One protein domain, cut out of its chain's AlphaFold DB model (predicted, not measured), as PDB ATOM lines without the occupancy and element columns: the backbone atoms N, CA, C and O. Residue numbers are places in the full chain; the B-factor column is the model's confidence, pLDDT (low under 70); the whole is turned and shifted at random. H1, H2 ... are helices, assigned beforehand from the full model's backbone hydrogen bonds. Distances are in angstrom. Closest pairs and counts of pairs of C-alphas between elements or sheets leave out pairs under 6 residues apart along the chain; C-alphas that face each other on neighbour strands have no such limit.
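What this domain is: This is residues 241 to 384 of the 526 residues of an uncharacterized protein of Boseongicola sp. SB0677_bin_26 (UniProt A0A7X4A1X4). Two long helices, H4 and H6, run along most of the domain with H1 alongside both at a shallow tilt, while H3 packs steeply across residues 293 to 300 of H4 at one end of the elongated body. H5 folds back from the other end of H4, and residues 367 to 384, with no named element, turn back after H6 toward the place where H6 begins. The printed part has 144 residues with six named helices, H1 to H6 in chain order, and no named strand; its class is all helix. It is only just compact, close to loose, with a radius of gyration of the C-alphas of 17.4 A and spans of 57 by 34 by 27 A.

How they stand to each other: The hub is H4, residues 291 to 319, which touches four other helices. H1, residues 241 to 261, touches H4 at a shallow tilt of 27 degrees, opposite ways; their closest C-alphas, of Ser 261 and Phe 303, are 5.2 A apart. H3, residues 269 to 284, touches residues 293 to 300 of H4 at a steep tilt of 68 degrees, only just short of about perpendicular, with the C-alphas of Ala 275 and Ser 297 closest at 4.2 A. H2, residues 264 to 267, only just touches H4, with 3 pairs of C-alphas within 8 A, the closest those of Asn 266 and Tyr 300 at 5.9 A. H5, residues 325 to 334, touches residues 311 to 315 of H4 at a steep tilt of 52 degrees; the closest C-alphas, of Gln 311 and Ile 332, are 6.9 A apart. H6, residues 342 to 366, touches H1 with residues 353 to 364 at a shallow tilt of 25 degrees, opposite ways; the C-alphas of Leu 248 and Val 360 are closest at 6.1 A. H4 and H6 are apart. Every O i to N i+4 pair is within hydrogen-bond range in H1, H3, H4, H5 and H6, and H2 is too short for such a pair.

Where its parts are: H4 is 41.6 A long from first to last C-alpha, beginning at C-alpha 291 at (16.216, 24.672, -43.472). H6 is 36.1 A long and ends at C-alpha 366 at (-29.541, 26.143, -22.723). H1 is 30.2 A long and begins at C-alpha 241 at (-22.263, 27.651, -16.790). H3 measures 22.4 A, H5 14.4 A and H2 5.3 A.

The domain as a whole: The C-alphas of Ala 285 and Gly 368, the two farthest apart, are 57.8 A apart. The printed part has no cut and no long link between its helices. The mean pLDDT of the printed part is 75.3; 31 residues are under 70, among them residues 263 to 273, 317 to 329 and 382 to 384.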
ATOM      1  N   ALA A 241     -21.849  27.509 -15.398       68.62
ATOM      2  CA  ALA A 241     -22.263  27.651 -16.790       68.62
ATOM      3  C   ALA A 241     -21.290  28.475 -17.657       68.62
ATOM      4  O   ALA A 241     -21.034  28.109 -18.803       68.62
ATOM      5  N   GLN A 242     -20.749  29.583 -17.140       71.69
ATOM      6  CA  GLN A 242     -19.747  30.387 -17.850       71.69
ATOM      7  C   GLN A 242     -18.427  29.626 -17.999       71.69
ATOM      8  O   GLN A 242     -17.830  29.648 -19.078       71.69
ATOM      9  N   LYS A 243     -18.032  28.893 -16.953       79.06
ATOM     10  CA  LYS A 243     -16.849  28.034 -16.964       79.06
ATOM     11  C   LYS A 243     -16.981  26.912 -17.993       79.06
ATOM     12  O   LYS A 243     -16.069  26.724 -18.793       79.06
ATOM     13  N   ASP A 244     -18.128  26.236 -18.037       71.69
ATOM     14  CA  ASP A 244     -18.414  25.199 -19.034       71.69
ATOM     15  C   ASP A 244     -18.316  25.746 -20.466       71.69
ATOM     16  O   ASP A 244     -17.718  25.109 -21.334       71.69
ATOM     17  N   ILE A 245     -18.876  26.938 -20.733       71.00
ATOM     18  CA  ILE A 245     -18.768  27.572 -22.058       71.00
ATOM     19  C   ILE A 245     -17.307  27.855 -22.398       71.00
ATOM     20  O   ILE A 245     -16.900  27.610 -23.535       71.00
ATOM     21  N   ARG A 246     -16.528  28.398 -21.455       80.38
ATOM     22  CA  ARG A 246     -15.115  28.705 -21.690       80.38
ATOM     23  C   ARG A 246     -14.340  27.434 -22.023       80.38
ATOM     24  O   ARG A 246     -13.672  27.403 -23.048       80.38
ATOM     25  N   GLU A 247     -14.506  26.371 -21.237       77.31
ATOM     26  CA  GLU A 247     -13.840  25.086 -21.483       77.31
ATOM     27  C   GLU A 247     -14.236  24.474 -22.841       77.31
ATOM     28  O   GLU A 247     -13.387  23.949 -23.564       77.31
ATOM     29  N   LEU A 248     -15.509  24.588 -23.234       73.19
ATOM     30  CA  LEU A 248     -16.005  24.134 -24.536       73.19
ATOM     31  C   LEU A 248     -15.493  24.991 -25.709       73.19
ATOM     32  O   LEU A 248     -15.211  24.447 -26.781       73.19
ATOM     33  N   ARG A 249     -15.351  26.311 -25.530       75.56
ATOM     34  CA  ARG A 249     -14.754  27.206 -26.535       75.56
ATOM     35  C   ARG A 249     -13.260  26.955 -26.690       75.56
ATOM     36  O   ARG A 249     -12.814  26.799 -27.819       75.56
ATOM     37  N   ASP A 250     -12.525  26.809 -25.591       78.25
ATOM     38  CA  ASP A 250     -11.093  26.486 -25.607       78.25
ATOM     39  C   ASP A 250     -10.821  25.174 -26.363       78.25
ATOM     40  O   ASP A 250      -9.840  25.049 -27.104       78.25
ATOM     41  N   LEU A 251     -11.715  24.191 -26.210       74.38
ATOM     42  CA  LEU A 251     -11.672  22.932 -26.950       74.38
ATOM     43  C   LEU A 251     -11.938  23.128 -28.452       74.38
ATOM     44  O   LEU A 251     -11.263  22.518 -29.285       74.38
ATOM     45  N   GLY A 252     -12.906  23.981 -28.804       74.19
ATOM     46  CA  GLY A 252     -13.183  24.378 -30.185       74.19
ATOM     47  C   GLY A 252     -11.993  25.086 -30.839       74.19
ATOM     48  O   GLY A 252     -11.584  24.711 -31.938       74.19
ATOM     49  N   ASP A 253     -11.374  26.031 -30.135       78.69
ATOM     50  CA  ASP A 253     -10.184  26.751 -30.598       78.69
ATOM     51  C   ASP A 253      -8.998  25.804 -30.804       78.69
ATOM     52  O   ASP A 253      -8.253  25.922 -31.778       78.69
ATOM     53  N   ASN A 254      -8.827  24.804 -29.937       76.31
ATOM     54  CA  ASN A 254      -7.791  23.796 -30.136       76.31
ATOM     55  C   ASN A 254      -8.069  22.866 -31.321       76.31
ATOM     56  O   ASN A 254      -7.121  22.476 -32.000       76.31
ATOM     57  N   LEU A 255      -9.330  22.549 -31.627       76.19
ATOM     58  CA  LEU A 255      -9.678  21.850 -32.869       76.19
ATOM     59  C   LEU A 255      -9.315  22.676 -34.103       76.19
ATOM     60  O   LEU A 255      -8.767  22.127 -35.058       76.19
ATOM     61  N   VAL A 256      -9.549  23.990 -34.064       78.88
ATOM     62  CA  VAL A 256      -9.107  24.909 -35.122       78.88
ATOM     63  C   VAL A 256      -7.582  24.894 -35.239       78.88
ATOM     64  O   VAL A 256      -7.072  24.697 -36.336       78.88
ATOM     65  N   ARG A 257      -6.838  24.965 -34.129       79.44
ATOM     66  CA  ARG A 257      -5.363  24.889 -34.147       79.44
ATOM     67  C   ARG A 257      -4.824  23.558 -34.656       79.44
ATOM     68  O   ARG A 257      -3.786  23.544 -35.313       79.44
ATOM     69  N   VAL A 258      -5.481  22.437 -34.344       79.38
ATOM     70  CA  VAL A 258      -5.137  21.135 -34.932       79.38
ATOM     71  C   VAL A 258      -5.385  21.196 -36.431       79.38
ATOM     72  O   VAL A 258      -4.488  20.876 -37.195       79.38
ATOM     73  N   HIS A 259      -6.559  21.653 -36.865       81.12
ATOM     74  CA  HIS A 259      -6.883  21.781 -38.284       81.12
ATOM     75  C   HIS A 259      -5.881  22.672 -39.041       81.12
ATOM     76  O   HIS A 259      -5.433  22.304 -40.121       81.12
ATOM     77  N   GLU A 260      -5.481  23.806 -38.465       77.94
ATOM     78  CA  GLU A 260      -4.507  24.737 -39.044       77.94
ATOM     79  C   GLU A 260      -3.074  24.189 -39.055       77.94
ATOM     80  O   GLU A 260      -2.328  24.453 -39.998       77.94
ATOM     81  N   SER A 261      -2.673  23.410 -38.042       74.00
ATOM     82  CA  SER A 261      -1.342  22.783 -38.000       74.00
ATOM     83  C   SER A 261      -1.237  21.526 -38.868       74.00
ATOM     84  O   SER A 261      -0.140  21.021 -39.132       74.00
ATOM     85  N   VAL A 262      -2.371  21.019 -39.352       70.00
ATOM     86  CA  VAL A 262      -2.419  19.895 -40.276       70.00
ATOM     87  C   VAL A 262      -2.074  20.374 -41.684       70.00
ATOM     88  O   VAL A 262      -2.934  20.719 -42.491       70.00
ATOM     89  N   SER A 263      -0.787  20.323 -42.028       66.56
ATOM     90  CA  SER A 263      -0.388  20.399 -43.432       66.56
ATOM     91  C   SER A 263      -0.755  19.085 -44.151       66.56
ATOM     92  O   SER A 263      -0.637  18.001 -43.561       66.56
ATOM     93  N   PRO A 264      -1.151  19.116 -45.438       63.41
ATOM     94  CA  PRO A 264      -1.404  17.895 -46.213       63.41
ATOM     95  C   PRO A 264      -0.212  16.930 -46.200       63.41
ATOM     96  O   PRO A 264      -0.375  15.712 -46.203       63.41
ATOM     97  N   GLN A 265       1.003  17.478 -46.127       62.44
ATOM     98  CA  GLN A 265       2.245  16.717 -46.040       62.44
ATOM     99  C   GLN A 265       2.344  15.969 -44.703       62.44
ATOM    100  O   GLN A 265       2.652  14.778 -44.718       62.44
ATOM    101  N   ASN A 266       1.988  16.603 -43.580       68.38
ATOM    102  CA  ASN A 266       1.986  15.997 -42.240       68.38
ATOM    103  C   ASN A 266       0.963  14.862 -42.105       68.38
ATOM    104  O   ASN A 266       1.153  13.937 -41.315       68.38
ATOM    105  N   GLN A 267      -0.107  14.882 -42.902       62.31
ATOM    106  CA  GLN A 267      -1.069  13.784 -42.922       62.31
ATOM    107  C   GLN A 267      -0.528  12.533 -43.621       62.31
ATOM    108  O   GLN A 267      -0.900  11.418 -43.249       62.31
ATOM    109  N   THR A 268       0.372  12.675 -44.597       65.88
ATOM    110  CA  THR A 268       0.916  11.524 -45.327       65.88
ATOM    111  C   THR A 268       1.852  10.695 -44.447       65.88
ATOM    112  O   THR A 268       2.634  11.239 -43.671       65.88
ATOM    113  N   ALA A 269       1.838   9.365 -44.589       59.59
ATOM    114  CA  ALA A 269       2.809   8.500 -43.901       59.59
ATOM    115  C   ALA A 269       4.265   8.920 -44.195       59.59
ATOM    116  O   ALA A 269       5.150   8.786 -43.347       59.59
ATOM    117  N   LEU A 270       4.480   9.463 -45.396       63.00
ATOM    118  CA  LEU A 270       5.735  10.006 -45.889       63.00
ATOM    119  C   LEU A 270       6.174  11.249 -45.108       63.00
ATOM    120  O   LEU A 270       7.331  11.326 -44.703       63.00
ATOM    121  N   GLY A 271       5.264  12.187 -44.844       67.50
ATOM    122  CA  GLY A 271       5.605  13.406 -44.120       67.50
ATOM    123  C   GLY A 271       5.908  13.164 -42.648       67.50
ATOM    124  O   GLY A 271       6.836  13.757 -42.108       67.50
ATOM    125  N   ARG A 272       5.217  12.207 -42.024       67.25
ATOM    126  CA  ARG A 272       5.443  11.857 -40.612       67.25
ATOM    127  C   ARG A 272       6.763  11.146 -40.397       67.25
ATOM    128  O   ARG A 272       7.561  11.563 -39.564       67.25
ATOM    129  N   LYS A 273       7.024  10.100 -41.188       67.31
ATOM    130  CA  LYS A 273       8.311   9.395 -41.136       67.31
ATOM    131  C   LYS A 273       9.454  10.306 -41.569       67.31
ATOM    132  O   LYS A 273      10.513  10.268 -40.955       67.31
ATOM    133  N   GLY A 274       9.225  11.151 -42.575       71.44
ATOM    134  CA  GLY A 274      10.172  12.174 -43.010       71.44
ATOM    135  C   GLY A 274      10.546  13.114 -41.870       71.44
ATOM    136  O   GLY A 274      11.720  13.220 -41.541       71.44
ATOM    137  N   ALA A 275       9.563  13.717 -41.199       74.94
ATOM    138  CA  ALA A 275       9.792  14.590 -40.050       74.94
ATOM    139  C   ALA A 275      10.509  13.881 -38.889       74.94
ATOM    140  O   ALA A 275      11.420  14.450 -38.293       74.94
ATOM    141  N   GLN A 276      10.155  12.628 -38.587       69.69
ATOM    142  CA  GLN A 276      10.840  11.840 -37.556       69.69
ATOM    143  C   GLN A 276      12.314  11.600 -37.898       69.69
ATOM    144  O   GLN A 276      13.178  11.863 -37.060       69.69
ATOM    145  N   VAL A 277      12.609  11.162 -39.126       71.38
ATOM    146  CA  VAL A 277      13.983  10.963 -39.617       71.38
ATOM    147  C   VAL A 277      14.752  12.277 -39.596       71.38
ATOM    148  O   VAL A 277      15.857  12.316 -39.070       71.38
ATOM    149  N   ILE A 278      14.157  13.360 -40.094       75.62
ATOM    150  CA  ILE A 278      14.785  14.681 -40.097       75.62
ATOM    151  C   ILE A 278      15.116  15.131 -38.668       75.62
ATOM    152  O   ILE A 278      16.237  15.562 -38.411       75.62
ATOM    153  N   SER A 279      14.185  14.978 -37.724       70.50
ATOM    154  CA  SER A 279      14.423  15.334 -36.322       70.50
ATOM    155  C   SER A 279      15.551  14.514 -35.689       70.50
ATOM    156  O   SER A 279      16.298  15.029 -34.861       70.50
ATOM    157  N   LEU A 280      15.685  13.240 -36.079       71.75
ATOM    158  CA  LEU A 280      16.738  12.359 -35.593       71.75
ATOM    159  C   LEU A 280      18.088  12.773 -36.174       71.75
ATOM    160  O   LEU A 280      19.057  12.845 -35.430       71.75
ATOM    161  N   VAL A 281      18.145  13.086 -37.471       70.12
ATOM    162  CA  VAL A 281      19.360  13.595 -38.117       70.12
ATOM    163  C   VAL A 281      19.782  14.919 -37.491       70.12
ATOM    164  O   VAL A 281      20.952  15.065 -37.172       70.12
ATOM    165  N   GLU A 282      18.857  15.844 -37.230       74.81
ATOM    166  CA  GLU A 282      19.174  17.112 -36.555       74.81
ATOM    167  C   GLU A 282      19.639  16.892 -35.107       74.81
ATOM    168  O   GLU A 282      20.555  17.561 -34.637       74.81
ATOM    169  N   TRP A 283      19.050  15.929 -34.389       75.62
ATOM    170  CA  TRP A 283      19.504  15.573 -33.043       75.62
ATOM    171  C   TRP A 283      20.909  14.970 -33.057       75.62
ATOM    172  O   TRP A 283      21.741  15.331 -32.223       75.62
ATOM    173  N   LEU A 284      21.169  14.063 -33.999       68.69
ATOM    174  CA  LEU A 284      22.429  13.348 -34.151       68.69
ATOM    175  C   LEU A 284      23.553  14.245 -34.690       68.69
ATOM    176  O   LEU A 284      24.675  14.165 -34.188       68.69
ATOM    177  N   ALA A 285      23.241  15.102 -35.660       70.94
ATOM    178  CA  ALA A 285      24.149  15.995 -36.371       70.94
ATOM    179  C   ALA A 285      23.499  17.381 -36.593       70.94
ATOM    180  O   ALA A 285      23.005  17.672 -37.690       70.94
ATOM    181  N   PRO A 286      23.508  18.251 -35.564       76.12
ATOM    182  CA  PRO A 286      22.902  19.579 -35.638       76.12
ATOM    183  C   PRO A 286      23.441  20.410 -36.805       76.12
ATOM    184  O   PRO A 286      24.649  20.440 -37.049       76.12
ATOM    185  N   GLY A 287      22.553  21.096 -37.524       77.19
ATOM    186  CA  GLY A 287      22.906  21.968 -38.647       77.19
ATOM    187  C   GLY A 287      23.157  21.263 -39.985       77.19
ATOM    188  O   GLY A 287      23.299  21.950 -40.996       77.19
ATOM    189  N   MET A 288      23.160  19.925 -40.035       74.94
ATOM    190  CA  MET A 288      23.301  19.176 -41.295       74.94
ATOM    191  C   MET A 288      21.995  19.066 -42.089       74.94
ATOM    192  O   MET A 288      22.016  18.760 -43.282       74.94
ATOM    193  N   VAL A 289      20.851  19.317 -41.451       75.88
ATOM    194  CA  VAL A 289      19.553  19.292 -42.122       75.88
ATOM    195  C   VAL A 289      19.303  20.636 -42.825       75.88
ATOM    196  O   VAL A 289      19.422  21.688 -42.183       75.88
ATOM    197  N   PRO A 290      18.899  20.639 -44.111       77.19
ATOM    198  CA  PRO A 290      18.461  21.848 -44.810       77.19
ATOM    199  C   PRO A 290      17.298  22.549 -44.097       77.19
ATOM    200  O   PRO A 290      16.432  21.891 -43.522       77.19
ATOM    201  N   GLU A 291      17.224  23.876 -44.191       78.06
ATOM    202  CA  GLU A 291      16.216  24.672 -43.472       78.06
ATOM    203  C   GLU A 291      14.771  24.243 -43.790       78.06
ATOM    204  O   GLU A 291      13.961  24.071 -42.881       78.06
ATOM    205  N   ASP A 292      14.462  23.943 -45.055       72.38
ATOM    206  CA  ASP A 292      13.132  23.459 -45.461       72.38
ATOM    207  C   ASP A 292      12.756  22.124 -44.794       72.38
ATOM    208  O   ASP A 292      11.602  21.891 -44.431       72.38
ATOM    209  N   ALA A 293      13.738  21.240 -44.599       71.69
ATOM    210  CA  ALA A 293      13.539  19.968 -43.915       71.69
ATOM    211  C   ALA A 293      13.394  20.177 -42.397       71.69
ATOM    212  O   ALA A 293      12.523  19.563 -41.775       71.69
ATOM    213  N   ARG A 294      14.165  21.095 -41.798       73.62
ATOM    214  CA  ARG A 294      13.976  21.503 -40.395       73.62
ATOM    215  C   ARG A 294      12.578  22.061 -40.158       73.62
ATOM    216  O   ARG A 294      11.921  21.646 -39.203       73.62
ATOM    217  N   LYS A 295      12.089  22.914 -41.059       77.81
ATOM    218  CA  LYS A 295      10.725  23.444 -41.008       77.81
ATOM    219  C   LYS A 295       9.683  22.326 -41.038       77.81
ATOM    220  O   LYS A 295       8.792  22.310 -40.201       77.81
ATOM    221  N   MET A 296       9.842  21.337 -41.915       73.25
ATOM    222  CA  MET A 296       8.954  20.169 -41.965       73.25
ATOM    223  C   MET A 296       8.935  19.376 -40.645       73.25
ATOM    224  O   MET A 296       7.874  18.956 -40.186       73.25
ATOM    225  N   SER A 297      10.096  19.187 -40.007       76.38
ATOM    226  CA  SER A 297      10.175  18.552 -38.685       76.38
ATOM    227  C   SER A 297       9.488  19.382 -37.601       76.38
ATOM    228  O   SER A 297       8.838  18.816 -36.721       76.38
ATOM    229  N   TYR A 298       9.647  20.704 -37.639       80.25
ATOM    230  CA  TYR A 298       9.022  21.622 -36.692       80.25
ATOM    231  C   TYR A 298       7.497  21.649 -36.855       80.25
ATOM    232  O   TYR A 298       6.774  21.458 -35.880       80.25
ATOM    233  N   ASP A 299       7.009  21.796 -38.087       76.19
ATOM    234  CA  ASP A 299       5.582  21.802 -38.415       76.19
ATOM    235  C   ASP A 299       4.915  20.492 -37.965       76.19
ATOM    236  O   ASP A 299       3.819  20.506 -37.402       76.19
ATOM    237  N   TYR A 300       5.592  19.352 -38.147       79.00
ATOM    238  CA  TYR A 300       5.109  18.064 -37.649       79.00
ATOM    239  C   TYR A 300       5.109  17.972 -36.116       79.00
ATOM    240  O   TYR A 300       4.158  17.447 -35.542       79.00
ATOM    241  N   ALA A 301       6.143  18.477 -35.438       78.81
ATOM    242  CA  ALA A 301       6.188  18.489 -33.975       78.81
ATOM    243  C   ALA A 301       5.070  19.360 -33.377       78.81
ATOM    244  O   ALA A 301       4.413  18.948 -32.422       78.81
ATOM    245  N   THR A 302       4.798  20.523 -33.976       81.38
ATOM    246  CA  THR A 302       3.664  21.383 -33.603       81.38
ATOM    247  C   THR A 302       2.331  20.675 -33.845       81.38
ATOM    248  O   THR A 302       1.440  20.722 -32.998       81.38
ATOM    249  N   PHE A 303       2.191  19.969 -34.970       82.81
ATOM    250  CA  PHE A 303       1.024  19.131 -35.235       82.81
ATOM    251  C   PHE A 303       0.821  18.057 -34.153       82.81
ATOM    252  O   PHE A 303      -0.263  17.971 -33.576       82.81
ATOM    253  N   ASP A 304       1.857  17.279 -33.834       81.81
ATOM    254  CA  ASP A 304       1.809  16.209 -32.829       81.81
ATOM    255  C   ASP A 304       1.454  16.738 -31.427       81.81
ATOM    256  O   ASP A 304       0.599  16.177 -30.731       81.81
ATOM    257  N   ALA A 305       2.034  17.879 -31.043       79.25
ATOM    258  CA  ALA A 305       1.718  18.561 -29.793       79.25
ATOM    259  C   ALA A 305       0.255  19.036 -29.746       79.25
ATOM    260  O   ALA A 305      -0.431  18.809 -28.748       79.25
ATOM    261  N   ASN A 306      -0.254  19.638 -30.827       80.12
ATOM    262  CA  ASN A 306      -1.647  20.087 -30.905       80.12
ATOM    263  C   ASN A 306      -2.626  18.910 -30.812       80.12
ATOM    264  O   ASN A 306      -3.615  18.994 -30.084       80.12
ATOM    265  N   VAL A 307      -2.338  17.794 -31.491       81.25
ATOM    266  CA  VAL A 307      -3.154  16.571 -31.418       81.25
ATOM    267  C   VAL A 307      -3.173  16.009 -29.998       81.25
ATOM    268  O   VAL A 307      -4.238  15.665 -29.488       81.25
ATOM    269  N   THR A 308      -2.020  15.959 -29.334       81.12
ATOM    270  CA  THR A 308      -1.913  15.474 -27.950       81.12
ATOM    271  C   THR A 308      -2.673  16.378 -26.976       81.12
ATOM    272  O   THR A 308      -3.428  15.895 -26.131       81.12
ATOM    273  N   ASN A 309      -2.541  17.699 -27.115       77.75
ATOM    274  CA  ASN A 309      -3.280  18.663 -26.299       77.75
ATOM    275  C   ASN A 309      -4.793  18.524 -26.492       77.75
ATOM    276  O   ASN A 309      -5.540  18.509 -25.512       77.75
ATOM    277  N   TYR A 310      -5.236  18.358 -27.738       79.38
ATOM    278  CA  TYR A 310      -6.635  18.107 -28.056       79.38
ATOM    279  C   TYR A 310      -7.157  16.825 -27.395       79.38
ATOM    280  O   TYR A 310      -8.215  16.844 -26.766       79.38
ATOM    281  N   GLN A 311      -6.402  15.723 -27.462       78.56
ATOM    282  CA  GLN A 311      -6.768  14.475 -26.787       78.56
ATOM    283  C   GLN A 311      -6.928  14.666 -25.280       78.56
ATOM    284  O   GLN A 311      -7.935  14.246 -24.714       78.56
ATOM    285  N   ASN A 312      -5.967  15.328 -24.633       76.81
ATOM    286  CA  ASN A 312      -6.006  15.564 -23.193       76.81
ATOM    287  C   ASN A 312      -7.225  16.398 -22.785       76.81
ATOM    288  O   ASN A 312      -7.878  16.094 -21.787       76.81
ATOM    289  N   GLN A 313      -7.575  17.417 -23.571       74.56
ATOM    290  CA  GLN A 313      -8.766  18.223 -23.314       74.56
ATOM    291  C   GLN A 313     -10.064  17.461 -23.568       74.56
ATOM    292  O   GLN A 313     -10.982  17.569 -22.764       74.56
ATOM    293  N   MET A 314     -10.141  16.656 -24.630       73.81
ATOM    294  CA  MET A 314     -11.302  15.798 -24.872       73.81
ATOM    295  C   MET A 314     -11.507  14.796 -23.740       73.81
ATOM    296  O   MET A 314     -12.631  14.603 -23.282       73.81
ATOM    297  N   ILE A 315     -10.427  14.178 -23.262       73.44
ATOM    298  CA  ILE A 315     -10.476  13.274 -22.115       73.44
ATOM    299  C   ILE A 315     -10.953  14.038 -20.883       73.44
ATOM    300  O   ILE A 315     -11.864  13.563 -20.216       73.44
ATOM    301  N   LYS A 316     -10.416  15.230 -20.596       74.12
ATOM    302  CA  LYS A 316     -10.877  16.078 -19.485       74.12
ATOM    303  C   LYS A 316     -12.373  16.418 -19.591       74.12
ATOM    304  O   LYS A 316     -13.095  16.254 -18.614       74.12
ATOM    305  N   LEU A 317     -12.835  16.823 -20.773       69.94
ATOM    306  CA  LEU A 317     -14.228  17.198 -21.021       69.94
ATOM    307  C   LEU A 317     -15.188  16.011 -20.879       69.94
ATOM    308  O   LEU A 317     -16.254  16.137 -20.289       69.94
ATOM    309  N   MET A 318     -14.833  14.855 -21.442       66.31
ATOM    310  CA  MET A 318     -15.694  13.673 -21.375       66.31
ATOM    311  C   MET A 318     -15.614  12.964 -20.036       66.31
ATOM    312  O   MET A 318     -16.575  12.304 -19.654       66.31
ATOM    313  N   SER A 319     -14.471  13.075 -19.355       67.44
ATOM    314  CA  SER A 319     -14.300  12.461 -18.053       67.44
ATOM    315  C   SER A 319     -15.217  13.123 -17.051       67.44
ATOM    316  O   SER A 319     -16.069  12.410 -16.546       67.44
ATOM    317  N   GLY A 320     -15.099  14.433 -16.781       54.78
ATOM    318  CA  GLY A 320     -15.956  15.209 -15.849       54.78
ATOM    319  C   GLY A 320     -16.091  14.659 -14.407       54.78
ATOM    320  O   GLY A 320     -16.545  15.342 -13.496       54.78
ATOM    321  N   ALA A 321     -15.659  13.423 -14.204       49.44
ATOM    322  CA  ALA A 321     -15.773  12.463 -13.133       49.44
ATOM    323  C   ALA A 321     -14.597  11.489 -13.348       49.44
ATOM    324  O   ALA A 321     -14.093  11.344 -14.465       49.44
ATOM    325  N   ALA A 322     -14.112  10.846 -12.286       46.81
ATOM    326  CA  ALA A 322     -12.952   9.961 -12.370       46.81
ATOM    327  C   ALA A 322     -13.187   8.826 -13.388       46.81
ATOM    328  O   ALA A 322     -13.931   7.883 -13.122       46.81
ATOM    329  N   VAL A 323     -12.558   8.932 -14.560       54.47
ATOM    330  CA  VAL A 323     -12.596   7.907 -15.606       54.47
ATOM    331  C   VAL A 323     -11.649   6.779 -15.224       54.47
ATOM    332  O   VAL A 323     -10.515   7.023 -14.817       54.47
ATOM    333  N   SER A 324     -12.113   5.535 -15.354       61.34
ATOM    334  CA  SER A 324     -11.257   4.365 -15.143       61.34
ATOM    335  C   SER A 324     -10.164   4.285 -16.216       61.34
ATOM    336  O   SER A 324     -10.401   4.642 -17.370       61.34
ATOM    337  N   ASP A 325      -8.985   3.749 -15.886       62.22
ATOM    338  CA  ASP A 325      -7.866   3.626 -16.840       62.22
ATOM    339  C   ASP A 325      -8.255   2.890 -18.137       62.22
ATOM    340  O   ASP A 325      -7.795   3.229 -19.230       62.22
ATOM    341  N   GLN A 326      -9.149   1.899 -18.042       68.00
ATOM    342  CA  GLN A 326      -9.682   1.181 -19.203       68.00
ATOM    343  C   GLN A 326     -10.526   2.075 -20.110       68.00
ATOM    344  O   GLN A 326     -10.447   1.977 -21.337       68.00
ATOM    345  N   GLU A 327     -11.339   2.937 -19.518       61.72
ATOM    346  CA  GLU A 327     -12.187   3.858 -20.252       61.72
ATOM    347  C   GLU A 327     -11.351   4.991 -20.850       61.72
ATOM    348  O   GLU A 327     -11.495   5.258 -22.039       61.72
ATOM    349  N   ALA A 328     -10.347   5.513 -20.137       62.03
ATOM    350  CA  ALA A 328      -9.368   6.449 -20.691       62.03
ATOM    351  C   ALA A 328      -8.652   5.870 -21.925       62.03
ATOM    352  O   ALA A 328      -8.593   6.518 -22.968       62.03
ATOM    353  N   GLN A 329      -8.184   4.617 -21.871       66.00
ATOM    354  CA  GLN A 329      -7.576   3.956 -23.034       66.00
ATOM    355  C   GLN A 329      -8.554   3.765 -24.197       66.00
ATOM    356  O   GLN A 329      -8.162   3.845 -25.366       66.00
ATOM    357  N   ARG A 330      -9.825   3.483 -23.902       73.69
ATOM    358  CA  ARG A 330     -10.861   3.330 -24.925       73.69
ATOM    359  C   ARG A 330     -11.170   4.669 -25.595       73.69
ATOM    360  O   ARG A 330     -11.282   4.706 -26.818       73.69
ATOM    361  N   LEU A 331     -11.211   5.746 -24.813       69.25
ATOM    362  CA  LEU A 331     -11.392   7.115 -25.286       69.25
ATOM    363  C   LEU A 331     -10.195   7.600 -26.116       69.25
ATOM    364  O   LEU A 331     -10.376   8.122 -27.214       69.25
ATOM    365  N   ILE A 332      -8.964   7.330 -25.677       71.44
ATOM    366  CA  ILE A 332      -7.747   7.634 -26.451       71.44
ATOM    367  C   ILE A 332      -7.797   6.969 -27.835       71.44
ATOM    368  O   ILE A 332      -7.431   7.589 -28.831       71.44
ATOM    369  N   LYS A 333      -8.295   5.728 -27.934       77.00
ATOM    370  CA  LYS A 333      -8.421   5.020 -29.222       77.00
ATOM    371  C   LYS A 333      -9.461   5.637 -30.158       77.00
ATOM    372  O   LYS A 333      -9.318   5.499 -31.376       77.00
ATOM    373  N   THR A 334     -10.497   6.274 -29.617       78.00
ATOM    374  CA  THR A 334     -11.539   6.931 -30.418       78.00
ATOM    375  C   THR A 334     -11.119   8.305 -30.926       78.00
ATOM    376  O   THR A 334     -11.611   8.731 -31.967       78.00
ATOM    377  N   PHE A 335     -10.174   8.967 -30.256       83.06
ATOM    378  CA  PHE A 335      -9.670  10.272 -30.674       83.06
ATOM    379  C   PHE A 335      -8.588  10.177 -31.758       83.06
ATOM    380  O   PHE A 335      -7.883   9.165 -31.848       83.06
ATOM    381  N   PRO A 336      -8.465  11.209 -32.615       83.12
ATOM    382  CA  PRO A 336      -7.425  11.261 -33.634       83.12
ATOM    383  C   PRO A 336      -6.042  11.284 -32.974       83.12
ATOM    384  O   PRO A 336      -5.805  12.079 -32.068       83.12
ATOM    385  N   THR A 337      -5.131  10.415 -33.414       84.38
ATOM    386  CA  THR A 337      -3.733  10.332 -32.953       84.38
ATOM    387  C   THR A 337      -2.783  10.626 -34.110       84.38
ATOM    388  O   THR A 337      -3.037  10.225 -35.244       84.38
ATOM    389  N   SER A 338      -1.623  11.225 -33.847       78.88
ATOM    390  CA  SER A 338      -0.592  11.451 -34.878       78.88
ATOM    391  C   SER A 338      -0.069  10.162 -35.532       78.88
ATOM    392  O   SER A 338       0.583  10.211 -36.578       78.88
ATOM    393  N   LYS A 339      -0.385   8.995 -34.957       79.44
ATOM    394  CA  LYS A 339      -0.049   7.658 -35.463       79.44
ATOM    395  C   LYS A 339      -1.122   7.057 -36.385       79.44
ATOM    396  O   LYS A 339      -0.822   6.101 -37.093       79.44
ATOM    397  N   ASP A 340      -2.343   7.596 -36.417       78.62
ATOM    398  CA  ASP A 340      -3.441   7.091 -37.259       78.62
ATOM    399  C   ASP A 340      -3.174   7.342 -38.745       78.62
ATOM    400  O   ASP A 340      -2.720   8.422 -39.096       78.62
ATOM    401  N   SER A 341      -3.494   6.420 -39.659       77.00
ATOM    402  CA  SER A 341      -3.369   6.696 -41.108       77.00
ATOM    403  C   SER A 341      -4.128   7.981 -41.507       77.00
ATOM    404  O   SER A 341      -5.080   8.341 -40.819       77.00
ATOM    405  N   PRO A 342      -3.740   8.694 -42.585       77.38
ATOM    406  CA  PRO A 342      -4.362   9.980 -42.935       77.38
ATOM    407  C   PRO A 342      -5.897   9.918 -42.983       77.38
ATOM    408  O   PRO A 342      -6.586  10.754 -42.404       77.38
ATOM    409  N   SER A 343      -6.438   8.863 -43.598       77.50
ATOM    410  CA  SER A 343      -7.880   8.626 -43.684       77.50
ATOM    411  C   SER A 343      -8.536   8.362 -42.328       77.50
ATOM    412  O   SER A 343      -9.616   8.886 -42.059       77.50
ATOM    413  N   VAL A 344      -7.890   7.586 -41.454       83.25
ATOM    414  CA  VAL A 344      -8.395   7.304 -40.102       83.25
ATOM    415  C   VAL A 344      -8.328   8.554 -39.230       83.25
ATOM    416  O   VAL A 344      -9.274   8.829 -38.495       83.25
ATOM    417  N   PHE A 345      -7.252   9.331 -39.339       84.94
ATOM    418  CA  PHE A 345      -7.084  10.588 -38.621       84.94
ATOM    419  C   PHE A 345      -8.193  11.579 -38.982       84.94
ATOM    420  O   PHE A 345      -8.908  12.035 -38.092       84.94
ATOM    421  N   ALA A 346      -8.398  11.845 -40.278       82.75
ATOM    422  CA  ALA A 346      -9.443  12.751 -40.752       82.75
ATOM    423  C   ALA A 346     -10.848  12.274 -40.343       82.75
ATOM    424  O   ALA A 346     -11.667  13.072 -39.889       82.75
ATOM    425  N   ALA A 347     -11.128  10.966 -40.426       85.62
ATOM    426  CA  ALA A 347     -12.409  10.407 -39.996       85.62
ATOM    427  C   ALA A 347     -12.659  10.611 -38.492       85.62
ATOM    428  O   ALA A 347     -13.734  11.077 -38.107       85.62
ATOM    429  N   LYS A 348     -11.667  10.310 -37.643       87.25
ATOM    430  CA  LYS A 348     -11.763  10.512 -36.190       87.25
ATOM    431  C   LYS A 348     -11.870  11.991 -35.825       87.25
ATOM    432  O   LYS A 348     -12.702  12.337 -34.997       87.25
ATOM    433  N   PHE A 349     -11.083  12.852 -36.471       86.62
ATOM    434  CA  PHE A 349     -11.122  14.304 -36.282       86.62
ATOM    435  C   PHE A 349     -12.492  14.887 -36.645       86.62
ATOM    436  O   PHE A 349     -13.053  15.688 -35.903       86.62
ATOM    437  N   ASN A 350     -13.076  14.455 -37.764       87.31
ATOM    438  CA  ASN A 350     -14.410  14.891 -38.164       87.31
ATOM    439  C   ASN A 350     -15.484  14.381 -37.198       87.31
ATOM    440  O   ASN A 350     -16.370  15.145 -36.814       87.31
ATOM    441  N   ALA A 351     -15.410  13.117 -36.774       86.25
ATOM    442  CA  ALA A 351     -16.348  12.574 -35.795       86.25
ATOM    443  C   ALA A 351     -16.291  13.354 -34.472       86.25
ATOM    444  O   ALA A 351     -17.325  13.789 -33.967       86.25
ATOM    445  N   SER A 352     -15.087  13.609 -33.962       82.50
ATOM    446  CA  SER A 352     -14.896  14.318 -32.702       82.50
ATOM    447  C   SER A 352     -15.278  15.800 -32.803       82.50
ATOM    448  O   SER A 352     -15.925  16.327 -31.903       82.50
ATOM    449  N   SER A 353     -14.999  16.453 -33.937       83.44
ATOM    450  CA  SER A 353     -15.451  17.826 -34.205       83.44
ATOM    451  C   SER A 353     -16.976  17.935 -34.245       83.44
ATOM    452  O   SER A 353     -17.526  18.875 -33.686       83.44
ATOM    453  N   ALA A 354     -17.679  16.958 -34.836       86.62
ATOM    454  CA  ALA A 354     -19.147  16.944 -34.822       86.62
ATOM    455  C   ALA A 354     -19.716  16.809 -33.405       86.62
ATOM    456  O   ALA A 354     -20.716  17.446 -33.078       86.62
ATOM    457  N   GLU A 355     -19.092  15.979 -32.572       83.44
ATOM    458  CA  GLU A 355     -19.529  15.782 -31.195       83.44
ATOM    459  C   GLU A 355     -19.339  17.053 -30.356       83.44
ATOM    460  O   GLU A 355     -20.272  17.480 -29.671       83.44
ATOM    461  N   VAL A 356     -18.163  17.686 -30.439       79.62
ATOM    462  CA  VAL A 356     -17.874  18.946 -29.734       79.62
ATOM    463  C   VAL A 356     -18.819  20.046 -30.192       79.62
ATOM    464  O   VAL A 356     -19.428  20.714 -29.360       79.62
ATOM    465  N   GLU A 357     -19.002  20.185 -31.503       84.50
ATOM    466  CA  GLU A 357     -19.942  21.131 -32.096       84.50
ATOM    467  C   GLU A 357     -21.351  20.930 -31.529       84.50
ATOM    468  O   GLU A 357     -21.931  21.870 -30.994       84.50
ATOM    469  N   SER A 358     -21.871  19.698 -31.519       85.75
ATOM    470  CA  SER A 358     -23.184  19.409 -30.932       85.75
ATOM    471  C   SER A 358     -23.274  19.771 -29.446       85.75
ATOM    472  O   SER A 358     -24.302  20.305 -29.023       85.75
ATOM    473  N   LYS A 359     -22.242  19.477 -28.643       81.50
ATOM    474  CA  LYS A 359     -22.228  19.786 -27.202       81.50
ATOM    475  C   LYS A 359     -22.210  21.292 -26.951       81.50
ATOM    476  O   LYS A 359     -23.014  21.777 -26.158       81.50
ATOM    477  N   VAL A 360     -21.359  22.028 -27.670       79.62
ATOM    478  CA  VAL A 360     -21.273  23.494 -27.593       79.62
ATOM    479  C   VAL A 360     -22.615  24.115 -27.961       79.62
ATOM    480  O   VAL A 360     -23.150  24.900 -27.184       79.62
ATOM    481  N   ARG A 361     -23.211  23.725 -29.098       85.94
ATOM    482  CA  ARG A 361     -24.504  24.279 -29.530       85.94
ATOM    483  C   ARG A 361     -25.613  24.024 -28.515       85.94
ATOM    484  O   ARG A 361     -26.371  24.937 -28.205       85.94
ATOM    485  N   ASN A 362     -25.709  22.805 -27.982       86.00
ATOM    486  CA  ASN A 362     -26.721  22.478 -26.975       86.00
ATOM    487  C   ASN A 362     -26.545  23.330 -25.713       86.00
ATOM    488  O   ASN A 362     -27.521  23.894 -25.226       86.00
ATOM    489  N   ARG A 363     -25.305  23.500 -25.238       78.19
ATOM    490  CA  ARG A 363     -25.027  24.311 -24.048       78.19
ATOM    491  C   ARG A 363     -25.291  25.799 -24.274       78.19
ATOM    492  O   ARG A 363     -25.870  26.453 -23.416       78.19
ATOM    493  N   LEU A 364     -24.930  26.328 -25.442       79.75
ATOM    494  CA  LEU A 364     -25.238  27.705 -25.828       79.75
ATOM    495  C   LEU A 364     -26.758  27.941 -25.908       79.75
ATOM    496  O   LEU A 364     -27.241  28.959 -25.418       79.75
ATOM    497  N   ARG A 365     -27.531  26.974 -26.428       86.56
ATOM    498  CA  ARG A 365     -29.005  27.034 -26.434       86.56
ATOM    499  C   ARG A 365     -29.599  27.031 -25.028       86.56
ATOM    500  O   ARG A 365     -30.506  27.814 -24.765       86.56
ATOM    501  N   GLU A 366     -29.101  26.180 -24.130       83.62
ATOM    502  CA  GLU A 366     -29.541  26.143 -22.723       83.62
ATOM    503  C   GLU A 366     -29.340  27.488 -22.017       83.62
ATOM    504  O   GLU A 366     -30.108  27.843 -21.126       83.62
ATOM    505  N   LEU A 367     -28.332  28.246 -22.444       76.94
ATOM    506  CA  LEU A 367     -27.985  29.552 -21.890       76.94
ATOM    507  C   LEU A 367     -28.636  30.720 -22.641       76.94
ATOM    508  O   LEU A 367     -28.401  31.876 -22.297       76.94
ATOM    509  N   GLY A 368     -29.481  30.424 -23.630       81.31
ATOM    510  CA  GLY A 368     -30.217  31.426 -24.394       81.31
ATOM    511  C   GLY A 368     -29.358  32.227 -25.371       81.31
ATOM    512  O   GLY A 368     -29.770  33.318 -25.761       81.31
ATOM    513  N   ASP A 369     -28.185  31.721 -25.769       78.25
ATOM    514  CA  ASP A 369     -27.338  32.386 -26.762       78.25
ATOM    515  C   ASP A 369     -28.019  32.335 -28.150       78.25
ATOM    516  O   ASP A 369     -28.262  31.243 -28.681       78.25
ATOM    517  N   PRO A 370     -28.342  33.493 -28.761       78.31
ATOM    518  CA  PRO A 370     -29.009  33.545 -30.061       78.31
ATOM    519  C   PRO A 370     -28.133  33.034 -31.217       78.31
ATOM    520  O   PRO A 370     -28.664  32.687 -32.273       78.31
ATOM    521  N   ASP A 371     -26.811  32.959 -31.034       78.88
ATOM    522  CA  ASP A 371     -25.851  32.486 -32.034       78.88
ATOM    523  C   ASP A 371     -25.467  31.010 -31.848       78.88
ATOM    524  O   ASP A 371     -24.616  30.496 -32.582       78.88
ATOM    525  N   ALA A 372     -26.123  30.287 -30.933       81.38
ATOM    526  CA  ALA A 372     -25.831  28.880 -30.659       81.38
ATOM    527  C   ALA A 372     -25.806  28.004 -31.925       81.38
ATOM    528  O   ALA A 372     -24.975  27.109 -32.046       81.38
ATOM    529  N   ASP A 373     -26.668  28.283 -32.904       86.12
ATOM    530  CA  ASP A 373     -26.768  27.500 -34.142       86.12
ATOM    531  C   ASP A 373     -25.700  27.828 -35.188       86.12
ATOM    532  O   ASP A 373     -25.502  27.054 -36.127       86.12
ATOM    533  N   ARG A 374     -24.996  28.953 -35.027       83.00
ATOM    534  CA  ARG A 374     -23.933  29.395 -35.939       83.00
ATOM    535  C   ARG A 374     -22.567  28.832 -35.578       83.00
ATOM    536  O   ARG A 374     -21.642  28.959 -36.376       83.00
ATOM    537  N   PHE A 375     -22.424  28.217 -34.405       81.88
ATOM    538  CA  PHE A 375     -21.173  27.581 -34.025       81.88
ATOM    539  C   PHE A 375     -20.905  26.370 -34.922       81.88
ATOM    540  O   PHE A 375     -21.607  25.355 -34.850       81.88
ATOM    541  N   THR A 376     -19.876  26.490 -35.761       84.69
ATOM    542  CA  THR A 376     -19.415  25.422 -36.644       84.69
ATOM    543  C   THR A 376     -17.917  25.229 -36.545       84.69
ATOM    544  O   THR A 376     -17.168  26.205 -36.570       84.69
ATOM    545  N   LEU A 377     -17.484  23.972 -36.483       84.06
ATOM    546  CA  LEU A 377     -16.069  23.612 -36.456       84.06
ATOM    547  C   LEU A 377     -15.585  23.173 -37.845       84.06
ATOM    548  O   LEU A 377     -16.365  22.599 -38.615       84.06
ATOM    549  N   PRO A 378     -14.308  23.433 -38.181       81.81
ATOM    550  CA  PRO A 378     -13.746  23.041 -39.465       81.81
ATOM    551  C   PRO A 378     -13.764  21.516 -39.641       81.81
ATOM    552  O   PRO A 378     -13.640  20.748 -38.684       81.81
ATOM    553  N   ARG A 379     -13.919  21.076 -40.892       84.38
ATOM    554  CA  ARG A 379     -13.874  19.665 -41.289       84.38
ATOM    555  C   ARG A 379     -12.591  19.398 -42.052       84.38
ATOM    556  O   ARG A 379     -12.165  20.218 -42.854       84.38
ATOM    557  N   MET A 380     -12.003  18.237 -41.810       82.00
ATOM    558  CA  MET A 380     -10.791  17.795 -42.476       82.00
ATOM    559  C   MET A 380     -11.140  16.946 -43.693       82.00
ATOM    560  O   MET A 380     -11.796  15.908 -43.565       82.00
ATOM    561  N   ASP A 381     -10.671  17.365 -44.863       79.12
ATOM    562  CA  ASP A 381     -10.748  16.549 -46.069       79.12
ATOM    563  C   ASP A 381      -9.730  15.407 -46.001       79.12
ATOM    564  O   ASP A 381      -8.615  15.571 -45.503       79.12
ATOM    565  N   VAL A 382     -10.110  14.232 -46.510       67.06
ATOM    566  CA  VAL A 382      -9.186  13.098 -46.627       67.06
ATOM    567  C   VAL A 382      -8.223  13.393 -47.781       67.06
ATOM    568  O   VAL A 382      -8.677  13.465 -48.927       67.06
ATOM    569  N   PRO A 383      -6.907  13.532 -47.542       58.19
ATOM    570  CA  PRO A 383      -5.967  13.730 -48.633       58.19
ATOM    571  C   PRO A 383      -5.946  12.484 -49.528       58.19
ATOM    572  O   PRO A 383      -5.675  11.370 -49.078       58.19
ATOM    573  N   GLN A 384      -6.246  12.671 -50.815       46.69
ATOM    574  CA  GLN A 384      -6.121  11.627 -51.829       46.69
ATOM    575  C   GLN A 384      -4.638  11.421 -52.163       46.69
ATOM    576  O   GLN A 384      -4.058  12.196 -52.919       46.69
TER     577      GLN A 384